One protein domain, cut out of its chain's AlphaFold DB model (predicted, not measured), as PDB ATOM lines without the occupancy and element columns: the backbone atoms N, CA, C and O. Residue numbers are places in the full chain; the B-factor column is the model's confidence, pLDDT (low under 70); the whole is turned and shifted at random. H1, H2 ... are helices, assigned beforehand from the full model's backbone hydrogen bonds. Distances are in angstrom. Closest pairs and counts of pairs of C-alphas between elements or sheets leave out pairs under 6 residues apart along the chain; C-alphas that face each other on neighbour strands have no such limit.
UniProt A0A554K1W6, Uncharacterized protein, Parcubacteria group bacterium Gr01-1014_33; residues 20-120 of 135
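Overview. This is residues 20 to 120 of the 135 residues of an uncharacterized protein of Parcubacteria group bacterium Gr01-1014_33 (UniProt A0A554K1W6). Two long helices, H1 and H6, pack on each other at a slant and make one side of this compact, all-helical domain, with the short H2 packed on H6. Over on another side, H3 and H4 form a steeply angled pair that stays apart from both long helices, while the short H5 packs on residues 30 to 34 of H1. The printed part has 101 residues with six named helices, H1 to H6 in chain order, and no named strand; two long stretches, residues 49 to 62 and 89 to 101, hold no named element. The radius of gyration of the C-alphas is 12.5 A, and the C-alphas span 36 by 29 by 23 A.

Along the chain. H1 runs from residue 26 to 41, 22.7 A from first to last C-alpha, and begins with C-alpha 26 at (83.152, 88.512, 78.204). H2 is residues 45 to 48, 5.3 A long. H3 is residues 63 to 68, 8.5 A long, with C-alpha 63 at (66.725, 96.625, 76.570). H4 is residues 71 to 77, 9.9 A long, and H5 is residues 85 to 88, 4.9 A long. H6, the longest helix, is residues 102 to 120, 26.9 A long, and ends with C-alpha 120 at (57.225, 77.507, 76.902).

Arrangement. H1 touches H5 with residues 30 to 34 alone; the closest C-alphas are those of Arg 30 and Arg 88, 5.7 A apart. H1 touches H6 at a steep tilt of 42 degrees, and they run the same way; their closest C-alphas, those of Ala 28 and Ala 107, are 5.2 A apart. H1 and H2 are close but not clearly touching, with the C-alphas of Met 38 and Trp 45 closest at 6.8 A. H6 touches H2 with residues 112 to 116 alone, closest at the C-alphas of Phe 46 and Ile 112, 5.1 A apart. H2 and H3 only just touch, with 3 pairs of C-alphas within 8 A, the closest being Glu 48 and Ile 67 at 6.5 A. H3 touches H4 at a steep tilt of 65 degrees, the same way, with the C-alphas of Gly 65 and Tyr 71 closest at 4.5 A. H4 and H5 are close but not clearly touching, the C-alphas of Ala 75 and Ala 86 being closest at 7.5 A. Among the pairs that stay apart are H3 and H6, and H5 and H6. In H1, H3, H4 and H6 every O i to N i+4 pair is within hydrogen-bond range; H2 and H5 are too short for such a pair.

Size, cuts and confidence. The C-alphas farthest apart are those of Phe 96 and Val 120, at 38.6 A. The printed part has no cut. The links from H2 to H3 and from H5 to H6 are long. The mean pLDDT of the printed part is 89.5, and residues 20 to 24 and 94 to 100 are under 70.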
ATOM      1  N   ARG A  20      80.129  77.155  71.031       54.72
ATOM      2  CA  ARG A  20      80.559  76.737  72.384       54.72
ATOM      3  C   ARG A  20      81.662  77.617  72.984       54.72
ATOM      4  O   ARG A  20      81.738  77.763  74.200       54.72
ATOM      5  N   GLU A  21      82.495  78.219  72.141       53.81
ATOM      6  CA  GLU A  21      83.587  79.106  72.559       53.81
ATOM      7  C   GLU A  21      83.125  80.571  72.605       53.81
ATOM      8  O   GLU A  21      83.440  81.306  73.541       53.81
ATOM      9  N   TYR A  22      82.243  80.961  71.679       56.25
ATOM     10  CA  TYR A  22      81.580  82.269  71.656       56.25
ATOM     11  C   TYR A  22      80.790  82.576  72.947       56.25
ATOM     12  O   TYR A  22      80.846  83.702  73.456       56.25
ATOM     13  N   MET A  23      80.127  81.566  73.528       61.12
ATOM     14  CA  MET A  23      79.357  81.691  74.777       61.12
ATOM     15  C   MET A  23      80.232  81.956  76.015       61.12
ATOM     16  O   MET A  23      79.750  82.463  77.023       61.12
ATOM     17  N   LYS A  24      81.537  81.657  75.950       69.19
ATOM     18  CA  LYS A  24      82.488  81.955  77.035       69.19
ATOM     19  C   LYS A  24      83.037  83.382  76.977       69.19
ATOM     20  O   LYS A  24      83.785  83.789  77.866       69.19
ATOM     21  N   SER A  25      82.682  84.154  75.949       86.25
ATOM     22  CA  SER A  25      83.175  85.520  75.797       86.25
ATOM     23  C   SER A  25      82.711  86.433  76.938       86.25
ATOM     24  O   SER A  25      81.633  86.273  77.511       86.25
ATOM     25  N   ILE A  26      83.513  87.461  77.237       87.50
ATOM     26  CA  ILE A  26      83.152  88.512  78.204       87.50
ATOM     27  C   ILE A  26      81.805  89.151  77.840       87.50
ATOM     28  O   ILE A  26      81.020  89.485  78.721       87.50
ATOM     29  N   VAL A  27      81.527  89.295  76.545       89.44
ATOM     30  CA  VAL A  27      80.280  89.865  76.028       89.44
ATOM     31  C   VAL A  27      79.077  88.987  76.378       89.44
ATOM     32  O   VAL A  27      78.101  89.502  76.918       89.44
ATOM     33  N   ALA A  28      79.171  87.674  76.148       91.12
ATOM     34  CA  ALA A  28      78.120  86.729  76.519       91.12
ATOM     35  C   ALA A  28      77.874  86.725  78.035       91.12
ATOM     36  O   ALA A  28      76.738  86.843  78.475       91.12
ATOM     37  N   ARG A  29      78.943  86.715  78.844       92.50
ATOM     38  CA  ARG A  29      78.835  86.775  80.315       92.50
ATOM     39  C   ARG A  29      78.169  88.056  80.817       92.50
ATOM     40  O   ARG A  29      77.433  88.010  81.797       92.50
ATOM     41  N   ARG A  30      78.443  89.197  80.177       94.19
ATOM     42  CA  ARG A  30      77.808  90.480  80.514       94.19
ATOM     43  C   ARG A  30      76.316  90.455  80.199       94.19
ATOM     44  O   ARG A  30      75.540  90.822  81.070       94.19
ATOM     45  N   ALA A  31      75.936  89.994  79.007       95.75
ATOM     46  CA  ALA A  31      74.532  89.871  78.618       95.75
ATOM     47  C   ALA A  31      73.775  88.893  79.527       95.75
ATOM     48  O   ALA A  31      72.722  89.252  80.035       95.75
ATOM     49  N   ALA A  32      74.345  87.719  79.817       96.25
ATOM     50  CA  ALA A  32      73.751  86.744  80.734       96.25
ATOM     51  C   ALA A  32      73.513  87.341  82.128       96.25
ATOM     52  O   ALA A  32      72.417  87.235  82.664       96.25
ATOM     53  N   ARG A  33      74.498  88.062  82.677       97.00
ATOM     54  CA  ARG A  33      74.349  88.758  83.963       97.00
ATOM     55  C   ARG A  33      73.288  89.862  83.916       97.00
ATOM     56  O   ARG A  33      72.548  90.040  84.878       97.00
ATOM     57  N   GLY A  34      73.228  90.622  82.823       97.50
ATOM     58  CA  GLY A  34      72.164  91.597  82.572       97.50
ATOM     59  C   GLY A  34      70.788  90.951  82.565       97.50
ATOM     60  O   GLY A  34      69.862  91.458  83.184       97.50
ATOM     61  N   ALA A  35      70.672  89.811  81.899       98.19
ATOM     62  CA  ALA A  35      69.439  89.063  81.779       98.19
ATOM     63  C   ALA A  35      68.999  88.460  83.128       98.19
ATOM     64  O   ALA A  35      67.844  88.620  83.502       98.19
ATOM     65  N   GLU A  36      69.920  87.880  83.907       98.06
ATOM     66  CA  GLU A  36      69.671  87.421  85.288       98.06
ATOM     67  C   GLU A  36      69.206  88.564  86.200       98.06
ATOM     68  O   GLU A  36      68.294  88.399  87.006       98.06
ATOM     69  N   PHE A  37      69.806  89.750  86.059       97.94
ATOM     70  CA  PHE A  37      69.351  90.936  86.778       97.94
ATOM     71  C   PHE A  37      67.908  91.298  86.408       97.94
ATOM     72  O   PHE A  37      67.089  91.537  87.294       97.94
ATOM     73  N   MET A  38      67.591  91.305  85.111       98.19
ATOM     74  CA  MET A  38      66.243  91.598  84.622       98.19
ATOM     75  C   MET A  38      65.217  90.561  85.086       98.19
ATOM     76  O   MET A  38      64.105  90.948  85.429       98.19
ATOM     77  N   ASP A  39      65.591  89.283  85.183       97.94
ATOM     78  CA  ASP A  39      64.720  88.235  85.735       97.94
ATOM     79  C   ASP A  39      64.311  88.536  87.181       97.94
ATOM     80  O   ASP A  39      63.168  88.287  87.560       97.94
ATOM     81  N   GLY A  40      65.226  89.101  87.976       97.31
ATOM     82  CA  GLY A  40      64.963  89.468  89.367       97.31
ATOM     83  C   GLY A  40      64.109  90.726  89.529       97.31
ATOM     84  O   GLY A  40      63.264  90.773  90.418       97.31
ATOM     85  N   VAL A  41      64.315  91.749  88.689       97.00
ATOM     86  CA  VAL A  41      63.608  93.040  88.840       97.00
ATOM     87  C   VAL A  41      62.319  93.140  88.029       97.00
ATOM     88  O   VAL A  41      61.449  93.945  88.361       97.00
ATOM     89  N   ARG A  42      62.184  92.353  86.957       96.62
ATOM     90  CA  ARG A  42      61.004  92.336  86.087       96.62
ATOM     91  C   ARG A  42      60.820  90.952  85.446       96.62
ATOM     92  O   ARG A  42      61.187  90.761  84.286       96.62
ATOM     93  N   PRO A  43      60.254  89.974  86.174       96.44
ATOM     94  CA  PRO A  43      59.949  88.660  85.615       96.44
ATOM     95  C   PRO A  43      59.110  88.776  84.333       96.44
ATOM     96  O   PRO A  43      58.155  89.546  84.289       96.44
ATOM     97  N   GLY A  44      59.474  88.033  83.284       95.88
ATOM     98  CA  GLY A  44      58.784  88.091  81.985       95.88
ATOM     99  C   GLY A  44      59.253  89.204  81.037       95.88
ATOM    100  O   GLY A  44      58.757  89.286  79.917       95.88
ATOM    101  N   TRP A  45      60.249  90.016  81.418       98.00
ATOM    102  CA  TRP A  45      60.769  91.121  80.592       98.00
ATOM    103  C   TRP A  45      61.131  90.730  79.150       98.00
ATOM    104  O   TRP A  45      61.084  91.564  78.247       98.00
ATOM    105  N   PHE A  46      61.534  89.479  78.924       97.81
ATOM    106  CA  PHE A  46      61.961  88.977  77.620       97.81
ATOM    107  C   PHE A  46      60.822  88.965  76.586       97.81
ATOM    108  O   PHE A  46      61.101  89.003  75.388       97.81
ATOM    109  N   ASP A  47      59.558  88.961  77.010       97.44
ATOM    110  CA  ASP A  47      58.401  89.049  76.110       97.44
ATOM    111  C   ASP A  47      58.079  90.490  75.699       97.44
ATOM    112  O   ASP A  47      57.527  90.719  74.627       97.44
ATOM    113  N   GLU A  48      58.508  91.472  76.491       97.25
ATOM    114  CA  GLU A  48      58.317  92.898  76.202       97.25
ATOM    115  C   GLU A  48      59.365  93.455  75.227       97.25
ATOM    116  O   GLU A  48      59.195  94.540  74.671       97.25
ATOM    117  N   VAL A  49      60.463  92.725  75.014       97.88
ATOM    118  CA  VAL A  49      61.552  93.154  74.131       97.88
ATOM    119  C   VAL A  49      61.333  92.652  72.702       97.88
ATOM    120  O   VAL A  49      61.356  91.451  72.412       97.88
ATOM    121  N   ASP A  50      61.251  93.595  71.768       97.56
ATOM    122  CA  ASP A  50      61.328  93.342  70.336       97.56
ATOM    123  C   ASP A  50      62.793  93.169  69.904       97.56
ATOM    124  O   ASP A  50      63.574  94.120  69.754       97.56
ATOM    125  N   GLY A  51      63.165  91.907  69.679       95.12
ATOM    126  CA  GLY A  51      64.497  91.518  69.224       95.12
ATOM    127  C   GLY A  51      64.852  92.039  67.826       95.12
ATOM    128  O   GLY A  51      66.028  92.270  67.554       95.12
ATOM    129  N   SER A  52      63.869  92.286  66.952       95.38
ATOM    130  CA  SER A  52      64.122  92.789  65.591       95.38
ATOM    131  C   SER A  52      64.609  94.241  65.590       95.38
ATOM    132  O   SER A  52      65.359  94.660  64.708       95.38
ATOM    133  N   ARG A  53      64.228  94.997  66.625       95.50
ATOM    134  CA  ARG A  53      64.592  96.403  66.811       95.50
ATOM    135  C   ARG A  53      65.768  96.594  67.760       95.50
ATOM    136  O   ARG A  53      66.250  97.718  67.888       95.50
ATOM    137  N   LEU A  54      66.224  95.535  68.432       95.31
ATOM    138  CA  LEU A  54      67.202  95.630  69.510       95.31
ATOM    139  C   LEU A  54      68.508  96.298  69.057       95.31
ATOM    140  O   LEU A  54      69.268  95.764  68.250       95.31
ATOM    141  N   ASN A  55      68.809  97.449  69.659       92.06
ATOM    142  CA  ASN A  55      70.035  98.193  69.405       92.06
ATOM    143  C   ASN A  55      70.579  98.807  70.702       92.06
ATOM    144  O   ASN A  55      69.996  99.740  71.248       92.06
ATOM    145  N   ILE A  56      71.735  98.320  71.162       91.25
ATOM    146  CA  ILE A  56      72.383  98.757  72.412       91.25
ATOM    147  C   ILE A  56      72.842 100.225  72.371       91.25
ATOM    148  O   ILE A  56      73.005 100.838  73.419       91.25
ATOM    149  N   TYR A  57      73.011 100.819  71.186       88.81
ATOM    150  CA  TYR A  57      73.345 102.242  71.056       88.81
ATOM    151  C   TYR A  57      72.133 103.172  71.079       88.81
ATOM    152  O   TYR A  57      72.291 104.390  71.126       88.81
ATOM    153  N   SER A  58      70.919 102.629  71.020       90.12
ATOM    154  CA  SER A  58      69.709 103.437  71.044       90.12
ATOM    155  C   SER A  58      69.205 103.597  72.470       90.12
ATOM    156  O   SER A  58      68.929 102.612  73.151       90.12
ATOM    157  N   THR A  59      68.961 104.836  72.887       92.31
ATOM    158  CA  THR A  59      68.312 105.117  74.174       92.31
ATOM    159  C   THR A  59      66.888 104.561  74.247       92.31
ATOM    160  O   THR A  59      66.399 104.321  75.341       92.31
ATOM    161  N   LYS A  60      66.234 104.292  73.108       95.19
ATOM    162  CA  LYS A  60      64.860 103.759  73.046       95.19
ATOM    163  C   LYS A  60      64.777 102.298  72.618       95.19
ATOM    164  O   LYS A  60      63.930 101.571  73.113       95.19
ATOM    165  N   ASN A  61      65.645 101.854  71.710       95.62
ATOM    166  CA  ASN A  61      65.603 100.482  71.200       95.62
ATOM    167  C   ASN A  61      66.574  99.525  71.928       95.62
ATOM    168  O   ASN A  61      66.667  98.358  71.549       95.62
ATOM    169  N   CYS A  62      67.310  99.973  72.952       95.19
ATOM    170  CA  CYS A  62      68.031  99.070  73.858       95.19
ATOM    171  C   CYS A  62      67.069  98.380  74.845       95.19
ATOM    172  O   CYS A  62      65.917  98.783  74.962       95.19
ATOM    173  N   ILE A  63      67.546  97.381  75.600       97.00
ATOM    174  CA  ILE A  63      66.725  96.625  76.570       97.00
ATOM    175  C   ILE A  63      65.996  97.551  77.554       97.00
ATOM    176  O   ILE A  63      64.777  97.493  77.674       97.00
ATOM    177  N   LEU A  64      66.728  98.454  78.217       96.62
ATOM    178  CA  LEU A  64      66.131  99.385  79.178       96.62
ATOM    179  C   LEU A  64      65.192 100.391  78.498       96.62
ATOM    180  O   LEU A  64      64.163 100.738  79.063       96.62
ATOM    181  N   GLY A  65      65.523 100.822  77.279       96.88
ATOM    182  CA  GLY A  65      64.694 101.732  76.494       96.88
ATOM    183  C   GLY A  65      63.354 101.129  76.087       96.88
ATOM    184  O   GLY A  65      62.337 101.807  76.178       96.88
ATOM    185  N   GLN A  66      63.336  99.855  75.696       98.12
ATOM    186  CA  GLN A  66      62.101  99.178  75.304       98.12
ATOM    187  C   GLN A  66      61.193  98.918  76.512       98.12
ATOM    188  O   GLN A  66      59.988  99.108  76.417       98.12
ATOM    189  N   ILE A  67      61.774  98.556  77.660       97.62
ATOM    190  CA  ILE A  67      61.017  98.182  78.864       97.62
ATOM    191  C   ILE A  67      60.546  99.405  79.665       97.62
ATOM    192  O   ILE A  67      59.431  99.428  80.178       97.62
ATOM    193  N   TYR A  68      61.397 100.424  79.799       96.69
ATOM    194  CA  TYR A  68      61.140 101.592  80.654       96.69
ATOM    195  C   TYR A  68      60.899 102.879  79.853       96.69
ATOM    196  O   TYR A  68      60.859 103.967  80.421       96.69
ATOM    197  N   GLY A  69      60.779 102.781  78.526       96.25
ATOM    198  CA  GLY A  69      60.569 103.904  77.606       96.25
ATOM    199  C   GLY A  69      61.836 104.689  77.243       96.25
ATOM    200  O   GLY A  69      61.893 105.308  76.176       96.25
ATOM    201  N   SER A  70      62.871 104.662  78.090       95.94
ATOM    202  CA  SER A  70      64.191 105.220  77.783       95.94
ATOM    203  C   SER A  70      65.304 104.578  78.626       95.94
ATOM    204  O   SER A  70      65.085 104.125  79.754       95.94
ATOM    205  N   TYR A  71      66.523 104.559  78.082       94.06
ATOM    206  CA  TYR A  71      67.722 104.091  78.774       94.06
ATOM    207  C   TYR A  71      67.954 104.874  80.065       94.06
ATOM    208  O   TYR A  71      68.240 104.276  81.095       94.06
ATOM    209  N   GLU A  72      67.809 106.197  80.020       94.38
ATOM    210  CA  GLU A  72      68.000 107.095  81.158       94.38
ATOM    211  C   GLU A  72      67.072 106.731  82.320       94.38
ATOM    212  O   GLU A  72      67.528 106.667  83.463       94.38
ATOM    213  N   VAL A  73      65.792 106.466  82.035       95.50
ATOM    214  CA  VAL A  73      64.799 106.089  83.051       95.50
ATOM    215  C   VAL A  73      65.199 104.777  83.719       95.50
ATOM    216  O   VAL A  73      65.367 104.737  84.939       95.50
ATOM    217  N   GLY A  74      65.433 103.722  82.931       94.88
ATOM    218  CA  GLY A  74      65.831 102.420  83.470       94.88
ATOM    219  C   GLY A  74      67.181 102.465  84.196       94.88
ATOM    220  O   GLY A  74      67.342 101.878  85.264       94.88
ATOM    221  N   ALA A  75      68.155 103.202  83.660       94.19
ATOM    222  CA  ALA A  75      69.480 103.323  84.254       94.19
ATOM    223  C   ALA A  75      69.458 104.080  85.586       94.19
ATOM    224  O   ALA A  75      70.221 103.738  86.486       94.19
ATOM    225  N   ARG A  76      68.600 105.093  85.743       95.50
ATOM    226  CA  ARG A  76      68.418 105.774  87.034       95.50
ATOM    227  C   ARG A  76      67.705 104.883  88.041       95.50
ATOM    228  O   ARG A  76      68.174 104.788  89.169       95.50
ATOM    229  N   LEU A  77      66.638 104.204  87.617       95.62
ATOM    230  CA  LEU A  77      65.839 103.333  88.482       95.62
ATOM    231  C   LEU A  77      66.690 102.255  89.171       95.62
ATOM    232  O   LEU A  77      66.488 101.971  90.347       95.62
ATOM    233  N   TYR A  78      67.678 101.709  88.460       93.75
ATOM    234  CA  TYR A  78      68.537 100.632  88.964       93.75
ATOM    235  C   TYR A  78      69.966 101.062  89.304       93.75
ATOM    236  O   TYR A  78      70.850 100.220  89.459       93.75
ATOM    237  N   GLY A  79      70.218 102.370  89.410       93.12
ATOM    238  CA  GLY A  79      71.522 102.881  89.832       93.12
ATOM    239  C   GLY A  79      72.664 102.549  88.868       93.12
ATOM    240  O   GLY A  79      73.801 102.390  89.297       93.12
ATOM    241  N   PHE A  80      72.396 102.435  87.568       91.31
ATOM    242  CA  PHE A  80      73.414 102.297  86.521       91.31
ATOM    243  C   PHE A  80      73.917 103.641  85.981       91.31
ATOM    244  O   PHE A  80      74.949 103.694  85.312       91.31
ATOM    245  N   TRP A  81      73.189 104.727  86.248       88.44
ATOM    246  CA  TRP A  81      73.561 106.064  85.797       88.44
ATOM    247  C   TRP A  81      74.886 106.525  86.420       88.44
ATOM    248  O   TRP A  81      75.081 106.429  87.629       88.44
ATOM    249  N   GLY A  82      75.794 107.051  85.592       82.94
ATOM    250  CA  GLY A  82      77.058 107.639  86.055       82.94
ATOM    251  C   GLY A  82      78.104 106.640  86.563       82.94
ATOM    252  O   GLY A  82      79.079 107.055  87.183       82.94
ATOM    253  N   ASN A  83      77.938 105.336  86.317       86.94
ATOM    254  CA  ASN A  83      78.912 104.323  86.724       86.94
ATOM    255  C   ASN A  83      79.087 103.203  85.681       86.94
ATOM    256  O   ASN A  83      78.446 103.166  84.634       86.94
ATOM    257  N   ASN A  84      79.988 102.263  85.977       88.75
ATOM    258  CA  ASN A  84      80.357 101.183  85.059       88.75
ATOM    259  C   ASN A  84      79.477  99.923  85.177       88.75
ATOM    260  O   ASN A  84      79.777  98.911  84.533       88.75
ATOM    261  N   LEU A  85      78.414  99.933  85.990       92.12
ATOM    262  CA  LEU A  85      77.544  98.767  86.165       92.12
ATOM    263  C   LEU A  85      76.797  98.443  84.872       92.12
ATOM    264  O   LEU A  85      76.839  97.291  84.452       92.12
ATOM    265  N   ALA A  86      76.246  99.431  84.159       91.44
ATOM    266  CA  ALA A  86      75.599  99.182  82.863       91.44
ATOM    267  C   ALA A  86      76.506  98.405  81.891       91.44
ATOM    268  O   ALA A  86      76.055  97.494  81.205       91.44
ATOM    269  N   LEU A  87      77.808  98.703  81.872       91.38
ATOM    270  CA  LEU A  87      78.783  97.974  81.061       91.38
ATOM    271  C   LEU A  87      79.032  96.548  81.583       91.38
ATOM    272  O   LEU A  87      79.161  95.613  80.792       91.38
ATOM    273  N   ARG A  88      79.082  96.351  82.905       92.00
ATOM    274  CA  ARG A  88      79.257  95.029  83.542       92.00
ATOM    275  C   ARG A  88      78.045  94.108  83.376       92.00
ATOM    276  O   ARG A  88      78.237  92.895  83.352       92.00
ATOM    277  N   TYR A  89      76.851  94.679  83.249       94.75
ATOM    278  CA  TYR A  89      75.589  93.981  82.981       94.75
ATOM    279  C   TYR A  89      75.217  93.988  81.486       94.75
ATOM    280  O   TYR A  89      74.147  93.539  81.104       94.75
ATOM    281  N   GLY A  90      76.090  94.497  80.608       93.19
ATOM    282  CA  GLY A  90      75.875  94.436  79.160       93.19
ATOM    283  C   GLY A  90      74.776  95.356  78.621       93.19
ATOM    284  O   GLY A  90      74.387  95.199  77.468       93.19
ATOM    285  N   PHE A  91      74.298  96.329  79.396       93.88
ATOM    286  CA  PHE A  91      73.380  97.375  78.929       93.88
ATOM    287  C   PHE A  91      74.078  98.468  78.105       93.88
ATOM    288  O   PHE A  91      73.406  99.257  77.452       93.88
ATOM    289  N   LEU A  92      75.416  98.508  78.113       88.56
ATOM    290  CA  LEU A  92      76.241  99.385  77.277       88.56
ATOM    291  C   LEU A  92      77.376  98.600  76.610       88.56
ATOM    292  O   LEU A  92      77.920  97.656  77.190       88.56
ATOM    293  N   ALA A  93      77.764  99.011  75.401       75.62
ATOM    294  CA  ALA A  93      78.671  98.227  74.569       75.62
ATOM    295  C   ALA A  93      80.173  98.425  74.844       75.62
ATOM    296  O   ALA A  93      80.932  97.464  74.764       75.62
ATOM    297  N   SER A  94      80.611  99.632  75.186       68.38
ATOM    298  CA  SER A  94      81.931 100.001  75.728       68.38
ATOM    299  C   SER A  94      82.017 101.524  75.676       68.38
ATOM    300  O   SER A  94      81.456 102.125  74.765       68.38
ATOM    301  N   VAL A  95      82.756 102.146  76.594       57.41
ATOM    302  CA  VAL A  95      83.034 103.594  76.557       57.41
ATOM    303  C   VAL A  95      84.085 103.943  75.484       57.41
ATOM    304  O   VAL A  95      84.171 105.084  75.054       57.41
ATOM    305  N   PHE A  96      84.850 102.955  74.998       54.44
ATOM    306  CA  PHE A  96      85.991 103.155  74.088       54.44
ATOM    307  C   PHE A  96      85.739 102.739  72.627       54.44
ATOM    308  O   PHE A  96      86.689 102.482  71.903       54.44
ATOM    309  N   GLY A  97      84.486 102.619  72.170       50.78
ATOM    310  CA  GLY A  97      84.143 102.549  70.733       50.78
ATOM    311  C   GLY A  97      84.613 101.335  69.901       50.78
ATOM    312  O   GLY A  97      84.128 101.161  68.790       50.78
ATOM    313  N   PHE A  98      85.493 100.460  70.407       52.50
ATOM    314  CA  PHE A  98      86.165  99.429  69.589       52.50
ATOM    315  C   PHE A  98      85.626  97.992  69.704       52.50
ATOM    316  O   PHE A  98      86.153  97.090  69.053       52.50
ATOM    317  N   PHE A  99      84.575  97.726  70.488       54.88
ATOM    318  CA  PHE A  99      83.976  96.384  70.512       54.88
ATOM    319  C   PHE A  99      82.859  96.264  69.469       54.88
ATOM    320  O   PHE A  99      81.932  97.074  69.501       54.88
ATOM    321  N   PRO A 100      82.874  95.238  68.590       60.25
ATOM    322  CA  PRO A 100      81.785  95.013  67.648       60.25
ATOM    323  C   PRO A 100      80.512  94.665  68.422       60.25
ATOM    324  O   PRO A 100      80.327  93.548  68.915       60.25
ATOM    325  N   THR A 101      79.625  95.648  68.538       72.19
ATOM    326  CA  THR A 101      78.385  95.598  69.329       72.19
ATOM    327  C   THR A 101      77.388  94.592  68.813       72.19
ATOM    328  O   THR A 101      76.567  94.095  69.579       72.19
ATOM    329  N   THR A 102      77.541  94.184  67.556       83.44
ATOM    330  CA  THR A 102      76.879  93.023  66.971       83.44
ATOM    331  C   THR A 102      77.025  91.789  67.861       83.44
ATOM    332  O   THR A 102      76.077  91.022  67.992       83.44
ATOM    333  N   ARG A 103      78.175  91.598  68.527       87.38
ATOM    334  CA  ARG A 103      78.370  90.466  69.447       87.38
ATOM    335  C   ARG A 103      77.541  90.596  70.723       87.38
ATOM    336  O   ARG A 103      77.099  89.572  71.228       87.38
ATOM    337  N   LEU A 104      77.347  91.811  71.239       90.31
ATOM    338  CA  LEU A 104      76.545  92.060  72.442       90.31
ATOM    339  C   LEU A 104      75.051  91.986  72.138       90.31
ATOM    340  O   LEU A 104      74.319  91.360  72.892       90.31
ATOM    341  N   ILE A 105      74.622  92.532  70.999       92.50
ATOM    342  CA  ILE A 105      73.248  92.387  70.502       92.50
ATOM    343  C   ILE A 105      72.919  90.901  70.318       92.50
ATOM    344  O   ILE A 105      71.930  90.429  70.861       92.50
ATOM    345  N   ARG A 106      73.782  90.130  69.641       92.69
ATOM    346  CA  ARG A 106      73.593  88.676  69.480       92.69
ATOM    347  C   ARG A 106      73.528  87.931  70.812       92.69
ATOM    348  O   ARG A 106      72.722  87.018  70.942       92.69
ATOM    349  N   ALA A 107      74.349  88.318  71.788       93.69
ATOM    350  CA  ALA A 107      74.304  87.720  73.119       93.69
ATOM    351  C   ALA A 107      72.978  88.017  73.838       93.69
ATOM    352  O   ALA A 107      72.387  87.114  74.415       93.69
ATOM    353  N   TRP A 108      72.460  89.243  73.743       96.06
ATOM    354  CA  TRP A 108      71.138  89.574  74.279       96.06
ATOM    355  C   TRP A 108      70.002  88.835  73.574       96.06
ATOM    356  O   TRP A 108      69.123  88.308  74.245       96.06
ATOM    357  N   LEU A 109      70.034  88.744  72.240       96.38
ATOM    358  CA  LEU A 109      69.042  87.974  71.481       96.38
ATOM    359  C   LEU A 109      69.030  86.503  71.901       96.38
ATOM    360  O   LEU A 109      67.964  85.915  72.039       96.38
ATOM    361  N   TYR A 110      70.207  85.928  72.157       96.00
ATOM    362  CA  TYR A 110      70.311  84.579  72.703       96.00
ATOM    363  C   TYR A 110      69.653  84.460  74.085       96.00
ATOM    364  O   TYR A 110      68.888  83.528  74.307       96.00
ATOM    365  N   GLU A 111      69.909  85.396  75.003       97.50
ATOM    366  CA  GLU A 111      69.332  85.362  76.355       97.50
ATOM    367  C   GLU A 111      67.809  85.571  76.373       97.50
ATOM    368  O   GLU A 111      67.123  84.950  77.188       97.50
ATOM    369  N   ILE A 112      67.282  86.404  75.467       97.75
ATOM    370  CA  ILE A 112      65.838  86.592  75.256       97.75
ATOM    371  C   ILE A 112      65.218  85.285  74.765       97.75
ATOM    372  O   ILE A 112      64.282  84.768  75.373       97.75
ATOM    373  N   GLU A 113      65.770  84.714  73.693       97.00
ATOM    374  CA  GLU A 113      65.221  83.504  73.086       97.00
ATOM    375  C   GLU A 113      65.307  82.303  74.028       97.00
ATOM    376  O   GLU A 113      64.353  81.543  74.179       97.00
ATOM    377  N   ARG A 114      66.426  82.168  74.746       95.62
ATOM    378  CA  ARG A 114      66.603  81.137  75.767       95.62
ATOM    379  C   ARG A 114      65.480  81.178  76.806       95.62
ATOM    380  O   ARG A 114      64.980  80.119  77.175       95.62
ATOM    381  N   ARG A 115      65.082  82.368  77.266       97.31
ATOM    382  CA  ARG A 115      64.013  82.528  78.265       97.31
ATOM    383  C   ARG A 115      62.635  82.237  77.700       97.31
ATOM    384  O   ARG A 115      61.876  81.538  78.357       97.31
ATOM    385  N   ARG A 116      62.343  82.673  76.472       96.38
ATOM    386  CA  ARG A 116      61.094  82.318  75.776       96.38
ATOM    387  C   ARG A 116      60.932  80.809  75.665       96.38
ATOM    388  O   ARG A 116      59.901  80.261  76.040       96.38
ATOM    389  N   VAL A 117      61.990  80.122  75.240       94.81
ATOM    390  CA  VAL A 117      62.015  78.659  75.164       94.81
ATOM    391  C   VAL A 117      61.807  78.027  76.545       94.81
ATOM    392  O   VAL A 117      60.989  77.120  76.688       94.81
ATOM    393  N   GLN A 118      62.498  78.514  77.581       92.62
ATOM    394  CA  GLN A 118      62.318  78.025  78.953       92.62
ATOM    395  C   GLN A 118      60.892  78.244  79.478       92.62
ATOM    396  O   GLN A 118      60.345  77.341  80.106       92.62
ATOM    397  N   ALA A 119      60.280  79.394  79.192       92.69
ATOM    398  CA  ALA A 119      58.913  79.711  79.591       92.69
ATOM    399  C   ALA A 119      57.894  78.776  78.923       92.69
ATOM    400  O   ALA A 119      57.015  78.257  79.606       92.69
ATOM    401  N   VAL A 120      58.063  78.479  77.630       92.56
ATOM    402  CA  VAL A 120      57.225  77.507  76.902       92.56
ATOM    403  C   VAL A 120      57.352  76.100  77.494       92.56
ATOM    404  O   VAL A 120      56.360  75.391  77.652       92.56
TER     405      VAL A 120